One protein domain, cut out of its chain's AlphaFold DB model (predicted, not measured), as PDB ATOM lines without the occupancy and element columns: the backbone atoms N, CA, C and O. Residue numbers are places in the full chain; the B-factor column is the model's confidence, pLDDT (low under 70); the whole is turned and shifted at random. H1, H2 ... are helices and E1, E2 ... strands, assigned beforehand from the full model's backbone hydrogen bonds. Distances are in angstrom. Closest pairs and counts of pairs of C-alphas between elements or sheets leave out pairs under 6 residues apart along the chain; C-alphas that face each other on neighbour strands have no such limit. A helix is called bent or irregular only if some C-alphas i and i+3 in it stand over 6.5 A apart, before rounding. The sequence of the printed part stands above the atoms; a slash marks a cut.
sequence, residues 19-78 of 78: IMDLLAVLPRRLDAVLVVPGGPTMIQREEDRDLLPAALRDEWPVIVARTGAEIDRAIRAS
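AT A GLANCE: This is residues 19 to 78 of the 78 residues of an uncharacterized protein of Streptomyces sp. DI166 (UniProt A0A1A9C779). Two short parallel strands, E1 and E2, form a small ribbon in the middle, with H1 and H4 on one side of it, meeting near their first residues as an L, and the short helices H2 and H3 on the other side. Residues 34 to 35 pair antiparallel with residues 41 to 42 of E1, a short pairing beside the ribbon. The printed part has 60 residues, with four named helices and two named strands in the order H1, E1, H2, H3, E2, H4, and its class is mostly helix. It is compact, with a radius of gyration of the C-alphas of 10.5 A, and its rounded outline spans 28 by 24 by 16 A.

HOW THE PARTS SIT: E1, residues 41 to 43, and E2, residues 62 to 64, are parallel neighbours, with 33 degrees between their directions. N 43 and O 63 are 3.0 A apart, and N 63 and O 41 are 2.9 A apart, both within hydrogen-bond range. E1 and E2, with H2, residues 46 to 49, and H3, residues 54 to 59, form a strand-helix-strand unit, two parallel neighbour strands with helices between them in the chain; its crossover is right-handed. H2 and H3 are close but not clearly touching, their closest C-alphas, those of Arg 49 and Arg 57, being 7.6 A apart. The closest C-alphas of H2 and E2, those of Glu 46 and Val 64, are 6.4 A apart. Those of H3 and E1, Thr 41 and Leu 56, are 6.9 A apart. H4, residues 68 to 76, has its closest C-alpha pair with E2 at Ala 74 and Ile 63, 7.7 A. H1, residues 19 to 30, touches H4 with residues 19 to 24 alone, closest at the C-alphas of Asp 21 and Gly 68, 4.1 A. The lines of H1 and H4 are about perpendicular, but only just, at 72 degrees. H1 and H4 are each apart from H2 and H3. In H3 and H4 every O i to N i+4 pair is within hydrogen-bond range, in H1 6 of 8 are, and H2 is too short for such a pair.

IN THESE COORDINATES: E1 is 6.7 A long and begins at C-alpha 41 (175.405, 242.983, 101.270); E2 is 7.0 A long. H1 is 16.1 A long, from C-alpha 19 (184.641, 229.217, 95.969); it is irregular, but only just, with C-alphas 24 and 27 6.53 A apart. H2 is 5.6 A and H3 8.3 A long. H4, 12.3 A long, ends at C-alpha 76 (177.786, 232.290, 108.983).

THE WHOLE: The two C-alphas farthest apart, those of Ile 19 and Ala 54, are 28.3 A apart. The printed part has no cut, and Ser 78 is the chain's last residue. The link from H1 to E1 is short, with 10 residues, and the other links are tight. The mean pLDDT of the printed part is 87.2, and no printed residue is under 70.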
ATOM      1  N   ILE A  19     185.781 228.426  96.472       85.25
ATOM      2  CA  ILE A  19     184.641 229.217  95.969       85.25
ATOM      3  C   ILE A  19     184.557 230.559  96.701       85.25
ATOM      4  O   ILE A  19     184.298 231.572  96.065       85.25
ATOM      5  N   MET A  20     184.816 230.594  98.008       88.19
ATOM      6  CA  MET A  20     184.807 231.847  98.765       88.19
ATOM      7  C   MET A  20     185.964 232.750  98.340       88.19
ATOM      8  O   MET A  20     185.785 233.957  98.208       88.19
ATOM      9  N   ASP A  21     187.128 232.170  98.042       88.94
ATOM     10  CA  ASP A  21     188.252 232.929  97.485       88.94
ATOM     11  C   ASP A  21     187.921 233.485  96.095       88.94
ATOM     12  O   ASP A  21     188.225 234.640  95.796       88.94
ATOM     13  N   LEU A  22     187.222 232.711  95.257       88.56
ATOM     14  CA  LEU A  22     186.710 233.203  93.980       88.56
ATOM     15  C   LEU A  22     185.713 234.356  94.181       88.56
ATOM     16  O   LEU A  22     185.829 235.383  93.511       88.56
ATOM     17  N   LEU A  23     184.779 234.222  95.126       88.06
ATOM     18  CA  LEU A  23     183.826 235.274  95.492       88.06
ATOM     19  C   LEU A  23     184.501 236.508  96.097       88.06
ATOM     20  O   LEU A  23     183.933 237.588  96.020       88.06
ATOM     21  N   ALA A  24     185.711 236.396  96.643       89.75
ATOM     22  CA  ALA A  24     186.488 237.553  97.079       89.75
ATOM     23  C   ALA A  24     187.153 238.286  95.904       89.75
ATOM     24  O   ALA A  24     187.328 239.502  95.945       89.75
ATOM     25  N   VAL A  25     187.512 237.568  94.835       90.62
ATOM     26  CA  VAL A  25     188.170 238.152  93.656       90.62
ATOM     27  C   VAL A  25     187.169 238.753  92.670       90.62
ATOM     28  O   VAL A  25     187.453 239.795  92.075       90.62
ATOM     29  N   LEU A  26     186.017 238.112  92.468       88.62
ATOM     30  CA  LEU A  26     185.049 238.508  91.442       88.62
ATOM     31  C   LEU A  26     184.499 239.935  91.619       88.62
ATOM     32  O   LEU A  26     184.599 240.692  90.654       88.62
ATOM     33  N   PRO A  27     184.019 240.361  92.807       87.88
ATOM     34  CA  PRO A  27     183.514 241.718  93.016       87.88
ATOM     35  C   PRO A  27     184.567 242.774  92.675       87.88
ATOM     36  O   PRO A  27     184.273 243.766  92.022       87.88
ATOM     37  N   ARG A  28     185.837 242.508  93.010       84.56
ATOM     38  CA  ARG A  28     186.954 243.402  92.685       84.56
ATOM     39  C   ARG A  28     187.238 243.488  91.183       84.56
ATOM     40  O   ARG A  28     187.644 244.542  90.708       84.56
ATOM     41  N   ARG A  29     187.120 242.380  90.447       88.81
ATOM     42  CA  ARG A  29     187.415 242.345  89.002       88.81
ATOM     43  C   ARG A  29     186.284 242.895  88.145       88.81
ATOM     44  O   ARG A  29     186.553 243.349  87.040       88.81
ATOM     45  N   LEU A  30     185.058 242.789  88.639       87.69
ATOM     46  CA  LEU A  30     183.848 243.160  87.914       87.69
ATOM     47  C   LEU A  30     183.277 244.507  88.361       87.69
ATOM     48  O   LEU A  30     182.264 244.915  87.812       87.69
ATOM     49  N   ASP A  31     183.909 245.162  89.339       85.31
ATOM     50  CA  ASP A  31     183.374 246.361  89.994       85.31
ATOM     51  C   ASP A  31     181.928 246.137  90.473       85.31
ATOM     52  O   ASP A  31     180.993 246.864  90.150       85.31
ATOM     53  N   ALA A  32     181.744 245.022  91.184       86.88
ATOM     54  CA  ALA A  32     180.443 244.498  91.576       86.88
ATOM     55  C   ALA A  32     180.330 244.343  93.096       86.88
ATOM     56  O   ALA A  32     181.312 244.415  93.834       86.88
ATOM     57  N   VAL A  33     179.109 244.077  93.557       88.50
ATOM     58  CA  VAL A  33     178.758 243.872  94.967       88.50
ATOM     59  C   VAL A  33     178.221 242.457  95.133       88.50
ATOM     60  O   VAL A  33     177.478 241.967  94.281       88.50
ATOM     61  N   LEU A  34     178.586 241.790  96.226       89.50
ATOM     62  CA  LEU A  34     178.073 240.461  96.535       89.50
ATOM     63  C   LEU A  34     176.848 240.590  97.444       89.50
ATOM     64  O   LEU A  34     176.963 240.990  98.596       89.50
ATOM     65  N   VAL A  35     175.677 240.231  96.928       87.69
ATOM     66  CA  VAL A  35     174.431 240.209  97.703       87.69
ATOM     67  C   VAL A  35     174.130 238.770  98.100       87.69
ATOM     68  O   VAL A  35     173.964 237.913  97.231       87.69
ATOM     69  N   VAL A  36     174.054 238.500  99.403       85.56
ATOM     70  CA  VAL A  36     173.644 237.192  99.926       85.56
ATOM     71  C   VAL A  36     172.142 237.235 100.209       85.56
ATOM     72  O   VAL A  36     171.719 237.983 101.087       85.56
ATOM     73  N   PRO A  37     171.301 236.457  99.503       78.75
ATOM     74  CA  PRO A  37     169.869 236.432  99.786       78.75
ATOM     75  C   PRO A  37     169.609 235.977 101.226       78.75
ATOM     76  O   PRO A  37     170.056 234.898 101.610       78.75
ATOM     77  N   GLY A  38     168.887 236.772 102.019       78.62
ATOM     78  CA  GLY A  38     168.682 236.451 103.437       78.62
ATOM     79  C   GLY A  38     169.847 236.852 104.348       78.62
ATOM     80  O   GLY A  38     169.742 236.651 105.551       78.62
ATOM     81  N   GLY A  39     170.921 237.422 103.799       84.56
ATOM     82  CA  GLY A  39     172.139 237.780 104.516       84.56
ATOM     83  C   GLY A  39     172.679 239.158 104.110       84.56
ATOM     84  O   GLY A  39     171.945 240.000 103.602       84.56
ATOM     85  N   PRO A  40     173.964 239.432 104.355       89.81
ATOM     86  CA  PRO A  40     174.509 240.769 104.222       89.81
ATOM     87  C   PRO A  40     174.801 241.118 102.760       89.81
ATOM     88  O   PRO A  40     175.077 240.254 101.919       89.81
ATOM     89  N   THR A  41     174.821 242.419 102.487       91.88
ATOM     90  CA  THR A  41     175.405 242.983 101.270       91.88
ATOM     91  C   THR A  41     176.892 243.208 101.523       91.88
ATOM     92  O   THR A  41     177.272 243.928 102.445       91.88
ATOM     93  N   MET A  42     177.755 242.594 100.721       92.12
ATOM     94  CA  MET A  42     179.203 242.653 100.905       92.12
ATOM     95  C   MET A  42     179.873 243.535  99.855       92.12
ATOM     96  O   MET A  42     179.722 243.317  98.649       92.12
ATOM     97  N   ILE A  43     180.662 244.492 100.337       92.56
ATOM     98  CA  ILE A  43     181.447 245.440  99.540       92.56
ATOM     99  C   ILE A  43     182.948 245.261  99.798       92.56
ATOM    100  O   ILE A  43     183.361 244.667 100.795       92.56
ATOM    101  N   GLN A  44     183.785 245.776  98.895       88.75
ATOM    102  CA  GLN A  44     185.244 245.619  98.971       88.75
ATOM    103  C   GLN A  44     185.911 246.772  99.733       88.75
ATOM    104  O   GLN A  44     186.948 246.591 100.391       88.75
ATOM    105  N   ARG A  45     185.315 247.966  99.666       89.12
ATOM    106  CA  ARG A  45     185.803 249.184 100.312       89.12
ATOM    107  C   ARG A  45     184.649 249.905 100.996       89.12
ATOM    108  O   ARG A  45     183.531 249.864 100.507       89.12
ATOM    109  N   GLU A  46     184.922 250.590 102.104       88.94
ATOM    110  CA  GLU A  46     183.880 251.338 102.829       88.94
ATOM    111  C   GLU A  46     183.275 252.455 101.960       88.94
ATOM    112  O   GLU A  46     182.084 252.716 102.032       88.94
ATOM    113  N   GLU A  47     184.081 253.060 101.086       88.00
ATOM    114  CA  GLU A  47     183.654 254.079 100.114       88.00
ATOM    115  C   GLU A  47     182.603 253.574  99.110       88.00
ATOM    116  O   GLU A  47     181.762 254.352  98.664       88.00
ATOM    117  N   ASP A  48     182.565 252.266  98.825       87.75
ATOM    118  CA  ASP A  48     181.565 251.675  97.925       87.75
ATOM    119  C   ASP A  48     180.157 251.694  98.554       87.75
ATOM    120  O   ASP A  48     179.150 251.528  97.864       87.75
ATOM    121  N   ARG A  49     180.062 251.917  99.872       88.00
ATOM    122  CA  ARG A  49     178.796 251.947 100.606       88.00
ATOM    123  C   ARG A  49     177.880 253.060 100.119       88.00
ATOM    124  O   ARG A  49     176.682 252.832  99.991       88.00
ATOM    125  N   ASP A  50     178.421 254.238  99.827       87.12
ATOM    126  CA  ASP A  50     177.614 255.384  99.391       87.12
ATOM    127  C   ASP A  50     177.111 255.239  97.949       87.12
ATOM    128  O   ASP A  50     176.105 255.850  97.582       87.12
ATOM    129  N   LEU A  51     177.762 254.378  97.161       85.31
ATOM    130  CA  LEU A  51     177.375 254.037  95.792       85.31
ATOM    131  C   LEU A  51     176.240 253.006  95.740       85.31
ATOM    132  O   LEU A  51     175.606 252.831  94.698       85.31
ATOM    133  N   LEU A  52     175.956 252.328  96.858       84.62
ATOM    134  CA  LEU A  52     174.886 251.346  96.921       84.62
ATOM    135  C   LEU A  52     173.506 252.017  96.800       84.62
ATOM    136  O   LEU A  52     173.205 252.986  97.518       84.62
ATOM    137  N   PRO A  53     172.608 251.448  95.974       84.56
ATOM    138  CA  PRO A  53     171.195 251.798  95.991       84.56
ATOM    139  C   PRO A  53     170.629 251.732  97.415       84.56
ATOM    140  O   PRO A  53     170.950 250.806  98.162       84.56
ATOM    141  N   ALA A  54     169.761 252.682  97.776       83.50
ATOM    142  CA  ALA A  54     169.168 252.761  99.116       83.50
ATOM    143  C   ALA A  54     168.523 251.434  99.550       83.50
ATOM    144  O   ALA A  54     168.765 250.965 100.653       83.50
ATOM    145  N   ALA A  55     167.837 250.746  98.630       81.31
ATOM    146  CA  ALA A  55     167.240 249.435  98.890       81.31
ATOM    147  C   ALA A  55     168.247 248.386  99.407       81.31
ATOM    148  O   ALA A  55     167.918 247.599 100.282       81.31
ATOM    149  N   LEU A  56     169.494 248.385  98.916       81.31
ATOM    150  CA  LEU A  56     170.524 247.454  99.396       81.31
ATOM    151  C   LEU A  56     171.165 247.894 100.714       81.31
ATOM    152  O   LEU A  56     171.626 247.040 101.468       81.31
ATOM    153  N   ARG A  57     171.215 249.205 100.978       82.31
ATOM    154  CA  ARG A  57     171.751 249.766 102.228       82.31
ATOM    155  C   ARG A  57     170.801 249.634 103.407       82.31
ATOM    156  O   ARG A  57     171.270 249.414 104.518       82.31
ATOM    157  N   ASP A  58     169.508 249.813 103.161       81.94
ATOM    158  CA  ASP A  58     168.508 249.961 104.217       81.94
ATOM    159  C   ASP A  58     167.881 248.616 104.607       81.94
ATOM    160  O   ASP A  58     167.461 248.439 105.749       81.94
ATOM    161  N   GLU A  59     167.831 247.654 103.679       79.88
ATOM    162  CA  GLU A  59     167.213 246.345 103.930       79.88
ATOM    163  C   GLU A  59     168.171 245.320 104.551       79.88
ATOM    164  O   GLU A  59     167.721 244.428 105.271       79.88
ATOM    165  N   TRP A  60     169.479 245.425 104.291       82.62
ATOM    166  CA  TRP A  60     170.462 244.409 104.683       82.62
ATOM    167  C   TRP A  60     171.706 245.040 105.315       82.62
ATOM    168  O   TRP A  60     172.145 246.104 104.875       82.62
ATOM    169  N   PRO A  61     172.342 244.383 106.305       89.12
ATOM    170  CA  PRO A  61     173.632 244.823 106.818       89.12
ATOM    171  C   PRO A  61     174.665 244.909 105.690       89.12
ATOM    172  O   PRO A  61     174.886 243.937 104.964       89.12
ATOM    173  N   VAL A  62     175.319 246.064 105.567       91.31
ATOM    174  CA  VAL A  62     176.437 246.253 104.639       91.31
ATOM    175  C   VAL A  62     177.743 245.951 105.365       91.31
ATOM    176  O   VAL A  62     178.028 246.556 106.400       91.31
ATOM    177  N   ILE A  63     178.528 245.013 104.836       92.44
ATOM    178  CA  ILE A  63     179.773 244.536 105.449       92.44
ATOM    179  C   ILE A  63     180.918 244.660 104.445       92.44
ATOM    180  O   ILE A  63     180.784 244.290 103.281       92.44
ATOM    181  N   VAL A  64     182.078 245.130 104.905       92.50
ATOM    182  CA  VAL A  64     183.309 245.081 104.111       92.50
ATOM    183  C   VAL A  64     183.942 243.697 104.251       92.50
ATOM    184  O   VAL A  64     184.328 243.303 105.350       92.50
ATOM    185  N   ALA A  65     184.074 242.969 103.142       91.88
ATOM    186  CA  ALA A  65     184.729 241.663 103.096       91.88
ATOM    187  C   ALA A  65     185.663 241.581 101.883       91.88
ATOM    188  O   ALA A  65     185.250 241.800 100.746       91.88
ATOM    189  N   ARG A  66     186.938 241.270 102.130       90.50
ATOM    190  CA  ARG A  66     188.033 241.326 101.145       90.50
ATOM    191  C   ARG A  66     188.648 239.961 100.851       90.50
ATOM    192  O   ARG A  66     189.398 239.817  99.887       90.50
ATOM    193  N   THR A  67     188.367 238.966 101.684       91.69
ATOM    194  CA  THR A  67     188.901 237.603 101.566       91.69
ATOM    195  C   THR A  67     187.787 236.566 101.616       91.69
ATOM    196  O   THR A  67     186.718 236.816 102.175       91.69
ATOM    197  N   GLY A  68     188.049 235.364 101.092       90.31
ATOM    198  CA  GLY A  68     187.085 234.267 101.169       90.31
ATOM    199  C   GLY A  68     186.733 233.898 102.611       90.31
ATOM    200  O   GLY A  68     185.579 233.612 102.916       90.31
ATOM    201  N   ALA A  69     187.699 233.987 103.529       91.12
ATOM    202  CA  ALA A  69     187.473 233.741 104.952       91.12
ATOM    203  C   ALA A  69     186.560 234.793 105.609       91.12
ATOM    204  O   ALA A  69     185.747 234.452 106.466       91.12
ATOM    205  N   GLU A  70     186.680 236.067 105.225       92.00
ATOM    206  CA  GLU A  70     185.787 237.131 105.703       92.00
ATOM    207  C   GLU A  70     184.370 236.962 105.151       92.00
ATOM    208  O   GLU A  70     183.413 237.116 105.904       92.00
ATOM    209  N   ILE A  71     184.241 236.572 103.877       90.25
ATOM    210  CA  ILE A  71     182.952 236.257 103.248       90.25
ATOM    211  C   ILE A  71     182.283 235.073 103.959       90.25
ATOM    212  O   ILE A  71     181.135 235.187 104.383       90.25
ATOM    213  N   ASP A  72     182.992 233.955 104.155       89.56
ATOM    214  CA  ASP A  72     182.444 232.777 104.848       89.56
ATOM    215  C   ASP A  72     182.019 233.122 106.283       89.56
ATOM    216  O   ASP A  72     180.931 232.743 106.718       89.56
ATOM    217  N   ARG A  73     182.828 233.907 107.006       89.19
ATOM    218  CA  ARG A  73     182.482 234.372 108.354       89.19
ATOM    219  C   ARG A  73     181.230 235.248 108.350       89.19
ATOM    220  O   ARG A  73     180.374 235.055 109.205       89.19
ATOM    221  N   ALA A  74     181.123 236.189 107.415       89.44
ATOM    222  CA  ALA A  74     179.981 237.088 107.327       89.44
ATOM    223  C   ALA A  74     178.685 236.331 106.984       89.44
ATOM    224  O   ALA A  74     177.661 236.587 107.609       89.44
ATOM    225  N   ILE A  75     178.740 235.338 106.086       86.44
ATOM    226  CA  ILE A  75     177.590 234.465 105.788       86.44
ATOM    227  C   ILE A  75     177.158 233.678 107.030       86.44
ATOM    228  O   ILE A  75     175.972 233.590 107.310       86.44
ATOM    229  N   ARG A  76     178.102 233.107 107.792       85.56
ATOM    230  CA  ARG A  76     177.786 232.290 108.983       85.56
ATOM    231  C   ARG A  76     177.289 233.087 110.187       85.56
ATOM    232  O   ARG A  76     176.690 232.500 111.080       85.56
ATOM    233  N   ALA A  77     177.619 234.373 110.252       83.69
ATOM    234  CA  ALA A  77     177.221 235.264 111.338       83.69
ATOM    235  C   ALA A  77     175.835 235.899 111.124       83.69
ATOM    236  O   ALA A  77     175.401 236.669 111.980       83.69
ATOM    237  N   SER A  78     175.194 235.611 109.987       72.81
ATOM    238  CA  SER A  78     173.926 236.202 109.550       72.81
ATOM    239  C   SER A  78     172.744 235.267 109.755       72.81
ATOM    240  O   SER A  78     172.948 234.034 109.677       72.81
TER     241      SER A  78